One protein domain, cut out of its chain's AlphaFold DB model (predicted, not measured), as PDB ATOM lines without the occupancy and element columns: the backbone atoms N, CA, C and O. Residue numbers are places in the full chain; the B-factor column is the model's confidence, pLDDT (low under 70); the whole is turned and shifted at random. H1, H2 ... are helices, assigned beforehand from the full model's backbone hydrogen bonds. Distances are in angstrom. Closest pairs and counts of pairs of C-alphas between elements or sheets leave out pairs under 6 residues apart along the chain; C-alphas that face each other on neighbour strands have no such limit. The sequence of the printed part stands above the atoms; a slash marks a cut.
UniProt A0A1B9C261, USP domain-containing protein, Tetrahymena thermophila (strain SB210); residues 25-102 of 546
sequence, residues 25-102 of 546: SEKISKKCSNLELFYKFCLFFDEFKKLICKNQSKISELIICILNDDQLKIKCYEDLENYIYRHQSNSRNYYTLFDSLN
ATOM      1  N   SER A  25     -24.070  23.265 -20.014       60.59
ATOM      2  CA  SER A  25     -25.102  24.308 -19.941       60.59
ATOM      3  C   SER A  25     -25.287  25.085 -21.249       60.59
ATOM      4  O   SER A  25     -26.418  25.329 -21.664       60.59
ATOM      5  N   GLU A  26     -24.203  25.449 -21.939       63.81
ATOM      6  CA  GLU A  26     -24.274  26.149 -23.232       63.81
ATOM      7  C   GLU A  26     -24.780  25.226 -24.349       63.81
ATOM      8  O   GLU A  26     -25.526  25.662 -25.228       63.81
ATOM      9  N   LYS A  27     -24.447  23.928 -24.297       69.56
ATOM     10  CA  LYS A  27     -24.985  22.930 -25.238       69.56
ATOM     11  C   LYS A  27     -26.490  22.744 -25.066       69.56
ATOM     12  O   LYS A  27     -27.213  22.739 -26.062       69.56
ATOM     13  N   ILE A  28     -26.964  22.620 -23.825       71.75
ATOM     14  CA  ILE A  28     -28.396  22.500 -23.510       71.75
ATOM     15  C   ILE A  28     -29.142  23.767 -23.940       71.75
ATOM     16  O   ILE A  28     -30.180  23.678 -24.594       71.75
ATOM     17  N   SER A  29     -28.581  24.947 -23.660       73.94
ATOM     18  CA  SER A  29     -29.154  26.225 -24.092       73.94
ATOM     19  C   SER A  29     -29.306  26.299 -25.616       73.94
ATOM     20  O   SER A  29     -30.402  26.567 -26.108       73.94
ATOM     21  N   LYS A  30     -28.256  25.957 -26.376       77.31
ATOM     22  CA  LYS A  30     -28.290  25.949 -27.848       77.31
ATOM     23  C   LYS A  30     -29.339  24.986 -28.407       77.31
ATOM     24  O   LYS A  30     -30.061  25.337 -29.340       77.31
ATOM     25  N   LYS A  31     -29.441  23.783 -27.842       74.75
ATOM     26  CA  LYS A  31     -30.456  22.803 -28.245       74.75
ATOM     27  C   LYS A  31     -31.878  23.289 -27.959       74.75
ATOM     28  O   LYS A  31     -32.746  23.186 -28.825       74.75
ATOM     29  N   CYS A  32     -32.101  23.869 -26.779       76.69
ATOM     30  CA  CYS A  32     -33.375  24.481 -26.415       76.69
ATOM     31  C   CYS A  32     -33.755  25.591 -27.411       76.69
ATOM     32  O   CYS A  32     -34.880  25.607 -27.904       76.69
ATOM     33  N   SER A  33     -32.807  26.457 -27.786       80.06
ATOM     34  CA  SER A  33     -33.024  27.517 -28.781       80.06
ATOM     35  C   SER A  33     -33.298  26.983 -30.191       80.06
ATOM     36  O   SER A  33     -34.168  27.505 -30.885       80.06
ATOM     37  N   ASN A  34     -32.599  25.929 -30.630       83.62
ATOM     38  CA  ASN A  34     -32.862  25.280 -31.920       83.62
ATOM     39  C   ASN A  34     -34.274  24.686 -31.971       83.62
ATOM     40  O   ASN A  34     -34.986  24.851 -32.967       83.62
ATOM     41  N   LEU A  35     -34.687  24.022 -30.888       81.88
ATOM     42  CA  LEU A  35     -36.026  23.466 -30.754       81.88
ATOM     43  C   LEU A  35     -37.077  24.580 -30.791       81.88
ATOM     44  O   LEU A  35     -38.005  24.525 -31.596       81.88
ATOM     45  N   GLU A  36     -36.899  25.627 -29.989       82.69
ATOM     46  CA  GLU A  36     -37.782  26.794 -29.958       82.69
ATOM     47  C   GLU A  36     -37.944  27.424 -31.351       82.69
ATOM     48  O   GLU A  36     -39.066  27.631 -31.822       82.69
ATOM     49  N   LEU A  37     -36.831  27.668 -32.049       84.88
ATOM     50  CA  LEU A  37     -36.820  28.256 -33.388       84.88
ATOM     51  C   LEU A  37     -37.606  27.406 -34.394       84.88
ATOM     52  O   LEU A  37     -38.385  27.940 -35.190       84.88
ATOM     53  N   PHE A  38     -37.412  26.087 -34.361       88.00
ATOM     54  CA  PHE A  38     -38.112  25.166 -35.248       88.00
ATOM     55  C   PHE A  38     -39.616  25.141 -34.981       88.00
ATOM     56  O   PHE A  38     -40.409  25.250 -35.917       88.00
ATOM     57  N   TYR A  39     -40.034  25.066 -33.716       85.19
ATOM     58  CA  TYR A  39     -41.457  25.049 -33.383       85.19
ATOM     59  C   TYR A  39     -42.135  26.393 -33.677       85.19
ATOM     60  O   TYR A  39     -43.248  26.392 -34.203       85.19
ATOM     61  N   LYS A  40     -41.459  27.533 -33.464       86.44
ATOM     62  CA  LYS A  40     -41.945  28.852 -33.914       86.44
ATOM     63  C   LYS A  40     -42.179  28.892 -35.423       86.44
ATOM     64  O   LYS A  40     -43.186  29.431 -35.872       86.44
ATOM     65  N   PHE A  41     -41.293  28.282 -36.209       88.94
ATOM     66  CA  PHE A  41     -41.512  28.124 -37.645       88.94
ATOM     67  C   PHE A  41     -42.723  27.241 -37.956       88.94
ATOM     68  O   PHE A  41     -43.551  27.600 -38.793       88.94
ATOM     69  N   CYS A  42     -42.861  26.101 -37.281       87.25
ATOM     70  CA  CYS A  42     -43.997  25.213 -37.494       87.25
ATOM     71  C   CYS A  42     -45.341  25.889 -37.181       87.25
ATOM     72  O   CYS A  42     -46.339  25.589 -37.833       87.25
ATOM     73  N   LEU A  43     -45.373  26.863 -36.268       86.75
ATOM     74  CA  LEU A  43     -46.560  27.676 -36.006       86.75
ATOM     75  C   LEU A  43     -46.974  28.582 -37.176       86.75
ATOM     76  O   LEU A  43     -48.005  29.229 -37.066       86.75
ATOM     77  N   PHE A  44     -46.272  28.632 -38.311       87.38
ATOM     78  CA  PHE A  44     -46.810  29.272 -39.519       87.38
ATOM     79  C   PHE A  44     -47.830  28.416 -40.275       87.38
ATOM     80  O   PHE A  44     -48.554  28.950 -41.112       87.38
ATOM     81  N   PHE A  45     -47.920  27.123 -39.964       88.00
ATOM     82  CA  PHE A  45     -48.878  26.206 -40.571       88.00
ATOM     83  C   PHE A  45     -50.090  26.044 -39.650       88.00
ATOM     84  O   PHE A  45     -49.958  25.637 -38.491       88.00
ATOM     85  N   ASP A  46     -51.286  26.364 -40.140       86.06
ATOM     86  CA  ASP A  46     -52.504  26.347 -39.322       86.06
ATOM     87  C   ASP A  46     -52.855  24.936 -38.826       86.06
ATOM     88  O   ASP A  46     -53.368  24.775 -37.718       86.06
ATOM     89  N   GLU A  47     -52.536  23.902 -39.603       86.75
ATOM     90  CA  GLU A  47     -52.657  22.495 -39.213       86.75
ATOM     91  C   GLU A  47     -51.803  22.184 -37.980       86.75
ATOM     92  O   GLU A  47     -52.237  21.464 -37.076       86.75
ATOM     93  N   PHE A  48     -50.608  22.773 -37.912       86.19
ATOM     94  CA  PHE A  48     -49.689  22.601 -36.797       86.19
ATOM     95  C   PHE A  48     -50.135  23.384 -35.567       86.19
ATOM     96  O   PHE A  48     -50.165  22.817 -34.474       86.19
ATOM     97  N   LYS A  49     -50.586  24.637 -35.733       85.12
ATOM     98  CA  LYS A  49     -51.211  25.402 -34.639       85.12
ATOM     99  C   LYS A  49     -52.373  24.627 -34.026       85.12
ATOM    100  O   LYS A  49     -52.456  24.486 -32.811       85.12
ATOM    101  N   LYS A  50     -53.258  24.082 -34.870       83.69
ATOM    102  CA  LYS A  50     -54.404  23.281 -34.423       83.69
ATOM    103  C   LYS A  50     -53.962  22.053 -33.642       83.69
ATOM    104  O   LYS A  50     -54.598  21.749 -32.642       83.69
ATOM    105  N   LEU A  51     -52.902  21.356 -34.055       82.25
ATOM    106  CA  LEU A  51     -52.382  20.224 -33.286       82.25
ATOM    107  C   LEU A  51     -51.894  20.669 -31.907       82.25
ATOM    108  O   LEU A  51     -52.320  20.081 -30.919       82.25
ATOM    109  N   ILE A  52     -51.041  21.693 -31.842       76.38
ATOM    110  CA  ILE A  52     -50.476  22.166 -30.573       76.38
ATOM    111  C   ILE A  52     -51.587  22.639 -29.624       76.38
ATOM    112  O   ILE A  52     -51.574  22.279 -28.453       76.38
ATOM    113  N   CYS A  53     -52.595  23.355 -30.131       71.75
ATOM    114  CA  CYS A  53     -53.696  23.863 -29.309       71.75
ATOM    115  C   CYS A  53     -54.760  22.809 -28.951       71.75
ATOM    116  O   CYS A  53     -55.427  22.945 -27.928       71.75
ATOM    117  N   LYS A  54     -54.983  21.788 -29.792       68.75
ATOM    118  CA  LYS A  54     -56.062  20.793 -29.609       68.75
ATOM    119  C   LYS A  54     -55.591  19.524 -28.902       68.75
ATOM    120  O   LYS A  54     -56.386  18.861 -28.243       68.75
ATOM    121  N   ASN A  55     -54.328  19.149 -29.081       64.00
ATOM    122  CA  ASN A  55     -53.774  17.922 -28.532       64.00
ATOM    123  C   ASN A  55     -53.175  18.245 -27.158       64.00
ATOM    124  O   ASN A  55     -52.030  18.680 -27.091       64.00
ATOM    125  N   GLN A  56     -53.937  18.049 -26.076       64.75
ATOM    126  CA  GLN A  56     -53.480  18.163 -24.675       64.75
ATOM    127  C   GLN A  56     -52.536  17.004 -24.299       64.75
ATOM    128  O   GLN A  56     -52.721  16.292 -23.318       64.75
ATOM    129  N   SER A  57     -51.562  16.726 -25.162       76.19
ATOM    130  CA  SER A  57     -50.535  15.731 -24.901       76.19
ATOM    131  C   SER A  57     -49.428  16.370 -24.072       76.19
ATOM    132  O   SER A  57     -49.112  17.545 -24.264       76.19
ATOM    133  N   LYS A  58     -48.767  15.574 -23.229       81.00
ATOM    134  CA  LYS A  58     -47.606  16.031 -22.455       81.00
ATOM    135  C   LYS A  58     -46.508  16.654 -23.336       81.00
ATOM    136  O   LYS A  58     -45.859  17.601 -22.919       81.00
ATOM    137  N   ILE A  59     -46.338  16.178 -24.575       78.12
ATOM    138  CA  ILE A  59     -45.413  16.780 -25.555       78.12
ATOM    139  C   ILE A  59     -45.856  18.201 -25.928       78.12
ATOM    140  O   ILE A  59     -45.042  19.119 -25.902       78.12
ATOM    141  N   SER A  60     -47.137  18.393 -26.257       78.56
ATOM    142  CA  SER A  60     -47.678  19.706 -26.625       78.56
ATOM    143  C   SER A  60     -47.575  20.706 -25.475       78.56
ATOM    144  O   SER A  60     -47.191  21.847 -25.704       78.56
ATOM    145  N   GLU A  61     -47.880  20.281 -24.246       84.62
ATOM    146  CA  GLU A  61     -47.778  21.119 -23.042       84.62
ATOM    147  C   GLU A  61     -46.343  21.597 -22.808       84.62
ATOM    148  O   GLU A  61     -46.112  22.784 -22.580       84.62
ATOM    149  N   LEU A  62     -45.369  20.693 -22.933       85.12
ATOM    150  CA  LEU A  62     -43.955  21.027 -22.782       85.12
ATOM    151  C   LEU A  62     -43.469  21.960 -23.899       85.12
ATOM    152  O   LEU A  62     -42.750  22.913 -23.613       85.12
ATOM    153  N   ILE A  63     -43.909  21.766 -25.148       82.50
ATOM    154  CA  ILE A  63     -43.609  22.698 -26.251       82.50
ATOM    155  C   ILE A  63     -44.209  24.081 -25.972       82.50
ATOM    156  O   ILE A  63     -43.527  25.086 -26.146       82.50
ATOM    157  N   ILE A  64     -45.463  24.156 -25.516       84.94
ATOM    158  CA  ILE A  64     -46.114  25.426 -25.163       84.94
ATOM    159  C   ILE A  64     -45.352  26.123 -24.029       84.94
ATOM    160  O   ILE A  64     -45.132  27.330 -24.116       84.94
ATOM    161  N   CYS A  65     -44.910  25.378 -23.009       86.00
ATOM    162  CA  CYS A  65     -44.055  25.906 -21.944       86.00
ATOM    163  C   CYS A  65     -42.754  26.496 -22.513       86.00
ATOM    164  O   CYS A  65     -42.437  27.647 -22.234       86.00
ATOM    165  N   ILE A  66     -42.044  25.754 -23.372       84.50
ATOM    166  CA  ILE A  66     -40.788  26.210 -23.997       84.50
ATOM    167  C   ILE A  66     -40.993  27.498 -24.807       84.50
ATOM    168  O   ILE A  66     -40.125  28.364 -24.810       84.50
ATOM    169  N   LEU A  67     -42.130  27.631 -25.494       83.75
ATOM    170  CA  LEU A  67     -42.417  28.779 -26.356       83.75
ATOM    171  C   LEU A  67     -42.847  30.042 -25.597       83.75
ATOM    172  O   LEU A  67     -42.664  31.137 -26.131       83.75
ATOM    173  N   ASN A  68     -43.440  29.897 -24.408       85.00
ATOM    174  CA  ASN A  68     -44.132  30.990 -23.715       85.00
ATOM    175  C   ASN A  68     -43.556  31.340 -22.334       85.00
ATOM    176  O   ASN A  68     -43.863  32.417 -21.828       85.00
ATOM    177  N   ASP A  69     -42.756  30.467 -21.716       84.31
ATOM    178  CA  ASP A  69     -42.201  30.676 -20.375       84.31
ATOM    179  C   ASP A  69     -40.667  30.724 -20.405       84.31
ATOM    180  O   ASP A  69     -39.974  29.705 -20.354       84.31
ATOM    181  N   ASP A  70     -40.125  31.940 -20.446       78.94
ATOM    182  CA  ASP A  70     -38.680  32.183 -20.462       78.94
ATOM    183  C   ASP A  70     -37.941  31.659 -19.219       78.94
ATOM    184  O   ASP A  70     -36.739  31.392 -19.304       78.94
ATOM    185  N   GLN A  71     -38.622  31.528 -18.074       83.44
ATOM    186  CA  GLN A  71     -38.013  31.076 -16.820       83.44
ATOM    187  C   GLN A  71     -37.942  29.550 -16.753       83.44
ATOM    188  O   GLN A  71     -36.951  28.996 -16.275       83.44
ATOM    189  N   LEU A  72     -38.978  28.866 -17.245       86.50
ATOM    190  CA  LEU A  72     -39.081  27.408 -17.190       86.50
ATOM    191  C   LEU A  72     -38.616  26.700 -18.467       86.50
ATOM    192  O   LEU A  72     -38.480  25.477 -18.442       86.50
ATOM    193  N   LYS A  73     -38.317  27.418 -19.559       86.31
ATOM    194  CA  LYS A  73     -38.008  26.812 -20.867       86.31
ATOM    195  C   LYS A  73     -36.940  25.718 -20.846       86.31
ATOM    196  O   LYS A  73     -37.163  24.669 -21.437       86.31
ATOM    197  N   ILE A  74     -35.817  25.918 -20.145       83.00
ATOM    198  CA  ILE A  74     -34.728  24.923 -20.094       83.00
ATOM    199  C   ILE A  74     -35.213  23.653 -19.392       83.00
ATOM    200  O   ILE A  74     -35.041  22.554 -19.907       83.00
ATOM    201  N   LYS A  75     -35.904  23.811 -18.260       86.44
ATOM    202  CA  LYS A  75     -36.478  22.691 -17.513       86.44
ATOM    203  C   LYS A  75     -37.537  21.949 -18.334       86.44
ATOM    204  O   LYS A  75     -37.520  20.727 -18.407       86.44
ATOM    205  N   CYS A  76     -38.434  22.682 -18.995       86.81
ATOM    206  CA  CYS A  76     -39.447  22.101 -19.874       86.81
ATOM    207  C   CYS A  76     -38.822  21.379 -21.083       86.81
ATOM    208  O   CYS A  76     -39.347  20.355 -21.520       86.81
ATOM    209  N   TYR A  77     -37.687  21.862 -21.598       83.75
ATOM    210  CA  TYR A  77     -36.908  21.178 -22.631       83.75
ATOM    211  C   TYR A  77     -36.298  19.863 -22.126       83.75
ATOM    212  O   TYR A  77     -36.447  18.832 -22.779       83.75
ATOM    213  N   GLU A  78     -35.670  19.864 -20.949       83.56
ATOM    214  CA  GLU A  78     -35.128  18.645 -20.329       83.56
ATOM    215  C   GLU A  78     -36.234  17.613 -20.051       83.56
ATOM    216  O   GLU A  78     -36.074  16.420 -20.320       83.56
ATOM    217  N   ASP A  79     -37.392  18.063 -19.562       84.75
ATOM    218  CA  ASP A  79     -38.567  17.215 -19.350       84.75
ATOM    219  C   ASP A  79     -39.102  16.635 -20.670       84.75
ATOM    220  O   ASP A  79     -39.554  15.484 -20.701       84.75
ATOM    221  N   LEU A  80     -39.019  17.396 -21.766       80.94
ATOM    222  CA  LEU A  80     -39.395  16.951 -23.106       80.94
ATOM    223  C   LEU A  80     -38.428  15.877 -23.627       80.94
ATOM    224  O   LEU A  80     -38.894  14.802 -24.016       80.94
ATOM    225  N   GLU A  81     -37.111  16.115 -23.576       76.31
ATOM    226  CA  GLU A  81     -36.090  15.116 -23.944       76.31
ATOM    227  C   GLU A  81     -36.291  13.816 -23.143       76.31
ATOM    228  O   GLU A  81     -36.345  12.722 -23.716       76.31
ATOM    229  N   ASN A  82     -36.497  13.925 -21.827       79.44
ATOM    230  CA  ASN A  82     -36.728  12.780 -20.945       79.44
ATOM    231  C   ASN A  82     -38.027  12.027 -21.260       79.44
ATOM    232  O   ASN A  82     -38.046  10.791 -21.251       79.44
ATOM    233  N   TYR A  83     -39.125  12.749 -21.505       79.44
ATOM    234  CA  TYR A  83     -40.424  12.149 -21.813       79.44
ATOM    235  C   TYR A  83     -40.346  11.303 -23.076       79.44
ATOM    236  O   TYR A  83     -40.784  10.152 -23.096       79.44
ATOM    237  N   ILE A  84     -39.750  11.860 -24.122       73.44
ATOM    238  CA  ILE A  84     -39.549  11.136 -25.362       73.44
ATOM    239  C   ILE A  84     -38.648   9.929 -25.136       73.44
ATOM    240  O   ILE A  84     -38.999   8.844 -25.597       73.44
ATOM    241  N   TYR A  85     -37.486  10.109 -24.503       72.06
ATOM    242  CA  TYR A  85     -36.508   9.034 -24.339       72.06
ATOM    243  C   TYR A  85     -37.148   7.789 -23.704       72.06
ATOM    244  O   TYR A  85     -36.908   6.663 -24.133       72.06
ATOM    245  N   ARG A  86     -38.055   7.994 -22.740       75.00
ATOM    246  CA  ARG A  86     -38.825   6.929 -22.072       75.00
ATOM    247  C   ARG A  86     -39.901   6.271 -22.942       75.00
ATOM    248  O   ARG A  86     -40.407   5.213 -22.576       75.00
ATOM    249  N   HIS A  87     -40.293   6.893 -24.047       71.81
ATOM    250  CA  HIS A  87     -41.419   6.475 -24.886       71.81
ATOM    251  C   HIS A  87     -41.028   6.130 -26.327       71.81
ATOM    252  O   HIS A  87     -41.901   5.917 -27.168       71.81
ATOM    253  N   GLN A  88     -39.733   6.010 -26.623       66.69
ATOM    254  CA  GLN A  88     -39.253   5.473 -27.892       66.69
ATOM    255  C   GLN A  88     -39.033   3.962 -27.834       66.69
ATOM    256  O   GLN A  88     -38.443   3.430 -26.900       66.69
ATOM    257  N   SER A  89     -39.458   3.270 -28.892       53.97
ATOM    258  CA  SER A  89     -39.314   1.815 -29.036       53.97
ATOM    259  C   SER A  89     -37.886   1.366 -29.391       53.97
ATOM    260  O   SER A  89     -37.609   0.173 -29.346       53.97
ATOM    261  N   ASN A  90     -36.985   2.292 -29.751       51.44
ATOM    262  CA  ASN A  90     -35.607   2.008 -30.164       51.44
ATOM    263  C   ASN A  90     -34.609   2.869 -29.374       51.44
ATOM    264  O   ASN A  90     -34.541   4.084 -29.540       51.44
ATOM    265  N   SER A  91     -33.811   2.208 -28.538       44.06
ATOM    266  CA  SER A  91     -32.848   2.774 -27.592       44.06
ATOM    267  C   SER A  91     -31.545   3.245 -28.253       44.06
ATOM    268  O   SER A  91     -30.491   2.616 -28.132       44.06
ATOM    269  N   ARG A  92     -31.570   4.389 -28.942       51.06
ATOM    270  CA  ARG A  92     -30.330   5.147 -29.175       51.06
ATOM    271  C   ARG A  92     -30.200   6.211 -28.092       51.06
ATOM    272  O   ARG A  92     -31.117   6.986 -27.870       51.06
ATOM    273  N   ASN A  93     -29.033   6.277 -27.448       51.94
ATOM    274  CA  ASN A  93     -28.727   7.243 -26.383       51.94
ATOM    275  C   ASN A  93     -28.744   8.711 -26.850       51.94
ATOM    276  O   ASN A  93     -28.474   9.610 -26.056       51.94
ATOM    277  N   TYR A  94     -28.981   8.978 -28.135       61.91
ATOM    278  CA  TYR A  94     -29.127  10.321 -28.663       61.91
ATOM    279  C   TYR A  94     -30.427  10.450 -29.429       61.91
ATOM    280  O   TYR A  94     -30.712   9.661 -30.330       61.91
ATOM    281  N   TYR A  95     -31.158  11.481 -29.048       69.06
ATOM    282  CA  TYR A  95     -32.474  11.792 -29.528       69.06
ATOM    283  C   TYR A  95     -32.441  13.147 -30.221       69.06
ATOM    284  O   TYR A  95     -31.822  14.078 -29.704       69.06
ATOM    285  N   THR A  96     -33.071  13.244 -31.390       73.56
ATOM    286  CA  THR A  96     -33.015  14.456 -32.205       73.56
ATOM    287  C   THR A  96     -34.366  15.158 -32.277       73.56
ATOM    288  O   THR A  96     -35.423  14.550 -32.115       73.56
ATOM    289  N   LEU A  97     -34.355  16.447 -32.621       73.50
ATOM    290  CA  LEU A  97     -35.578  17.222 -32.860       73.50
ATOM    291  C   LEU A  97     -36.570  16.557 -33.842       73.50
ATOM    292  O   LEU A  97     -37.787  16.671 -33.688       73.50
ATOM    293  N   PHE A  98     -36.070  15.858 -34.866       78.75
ATOM    294  CA  PHE A  98     -36.920  15.196 -35.862       78.75
ATOM    295  C   PHE A  98     -37.555  13.920 -35.329       78.75
ATOM    296  O   PHE A  98     -38.677  13.581 -35.711       78.75
ATOM    297  N   ASP A  99     -36.893  13.256 -34.388       74.62
ATOM    298  CA  ASP A  99     -37.488  12.146 -33.670       74.62
ATOM    299  C   ASP A  99     -38.668  12.635 -32.783       74.62
ATOM    300  O   ASP A  99     -39.650  11.905 -32.607       74.62
ATOM    301  N   SER A 100     -38.650  13.891 -32.292       71.12
ATOM    302  CA  SER A 100     -39.787  14.547 -31.584       71.12
ATOM    303  C   SER A 100     -40.951  14.774 -32.481       71.12
ATOM    304  O   SER A 100     -42.088  14.410 -32.171       71.12
ATOM    305  N   LEU A 101     -40.632  15.337 -33.631       74.94
ATOM    306  CA  LEU A 101     -41.605  15.603 -34.651       74.94
ATOM    307  C   LEU A 101     -42.294  14.313 -35.097       74.94
ATOM    308  O   LEU A 101     -43.515  14.280 -35.207       74.94
ATOM    309  N   ASN A 102     -41.537  13.237 -35.303       78.44
ATOM    310  CA  ASN A 102     -42.096  11.972 -35.750       78.44
ATOM    311  C   ASN A 102     -43.065  11.363 -34.742       78.44
ATOM    312  O   ASN A 102     -44.182  11.003 -35.114       78.44
TER     313      ASN A 102
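AT A GLANCE: This is residues 25 to 102 of the 546 residues of the protein "USP domain-containing protein" of Tetrahymena thermophila (strain SB210) (UniProt A0A1B9C261). Picture a helical hairpin, H3 and H4 side by side, with the long helix H1 crossing both of them near the end where the hairpin turns. H2 stands at one side, between the end of H1 and the start of H3, and the short H5, reached by a long loop from H4, lies on the same side of the hairpin as H1. The printed part has 78 residues with five named helices, in the order H1, H2, H3, H4, H5, and no named strand: the class is all helix. It is compact, with a radius of gyration of the C-alphas of 12.2 A, and rounded, spanning 33 by 29 by 18 A.

HOW THE PARTS SIT: Start with H1, residues 25 to 42, and look at its residues 28 to 32, which alone touch H4, residues 73 to 85; the closest C-alphas are those of Cys 32 and Tyr 77, 6.1 A apart. Of H4, residues 73 to 77 alone touch H1, and the two lines stand about perpendicular, at 83 degrees. Further along, residues 32 to 40 of H1 alone touch H3, residues 58 to 68, also about perpendicular at 83 degrees, with the C-alphas of Glu 36 and Leu 67 closest at 6.2 A. Next comes H2, residues 46 to 54, close to H1 but not clearly touching, with the C-alphas of Cys 42 and Phe 48 closest at 6.3 A. H2 and H3 only just touch, with 3 pairs of C-alphas within 8 A, the closest being Ile 52 and Ser 60 at 5.4 A; their lines stand at 70.1 degrees, only just about perpendicular. H3, the hub, touches three helices. H3 and H4 form a helical hairpin, at a shallow tilt of 21 degrees, opposite ways, with the C-alphas of Ile 66 and Lys 73 closest at 4.2 A. The helix packing is mostly crossed: of 4 touching pairs, 1 is at a shallow tilt. H5, residues 97 to 102, touches no helix but is near H1 and H4; its closest C-alphas are Leu 97 to Leu 35, 6.6 A, and Ser 100 to Ile 84, 7.1 A. H2 and H4, H2 and H5, and H3 and H5 are apart. In H1, H2, H3, H4 and H5 every O i to N i+4 pair is within hydrogen-bond range.

IN THESE COORDINATES: Find C-alpha 25 at (-25.102, 24.308, -19.941); from there H1 runs 25.8 A to C-alpha 42. H2 measures 11.7 A from C-alpha 46 to 54, and H3 15.4 A from 58 to 68. H4 begins at C-alpha 73, at (-38.008, 26.812, -20.867), and runs 18.2 A to C-alpha 85. H5 covers 8.9 A, ending at C-alpha 102, at (-42.096, 11.972, -35.750).

THE WHOLE: The two C-alphas farthest apart are those of Ser 25 and Glu 47, 33.7 A. The printed part has no cut. The links H1 to H2, H2 to H3 and H3 to H4 are tight, while H4 to H5, with 11 residues between them, is long. The mean pLDDT of the printed part is 77.4; look for values under 70 at residues 25 to 27, 54 to 56 and 88 to 95.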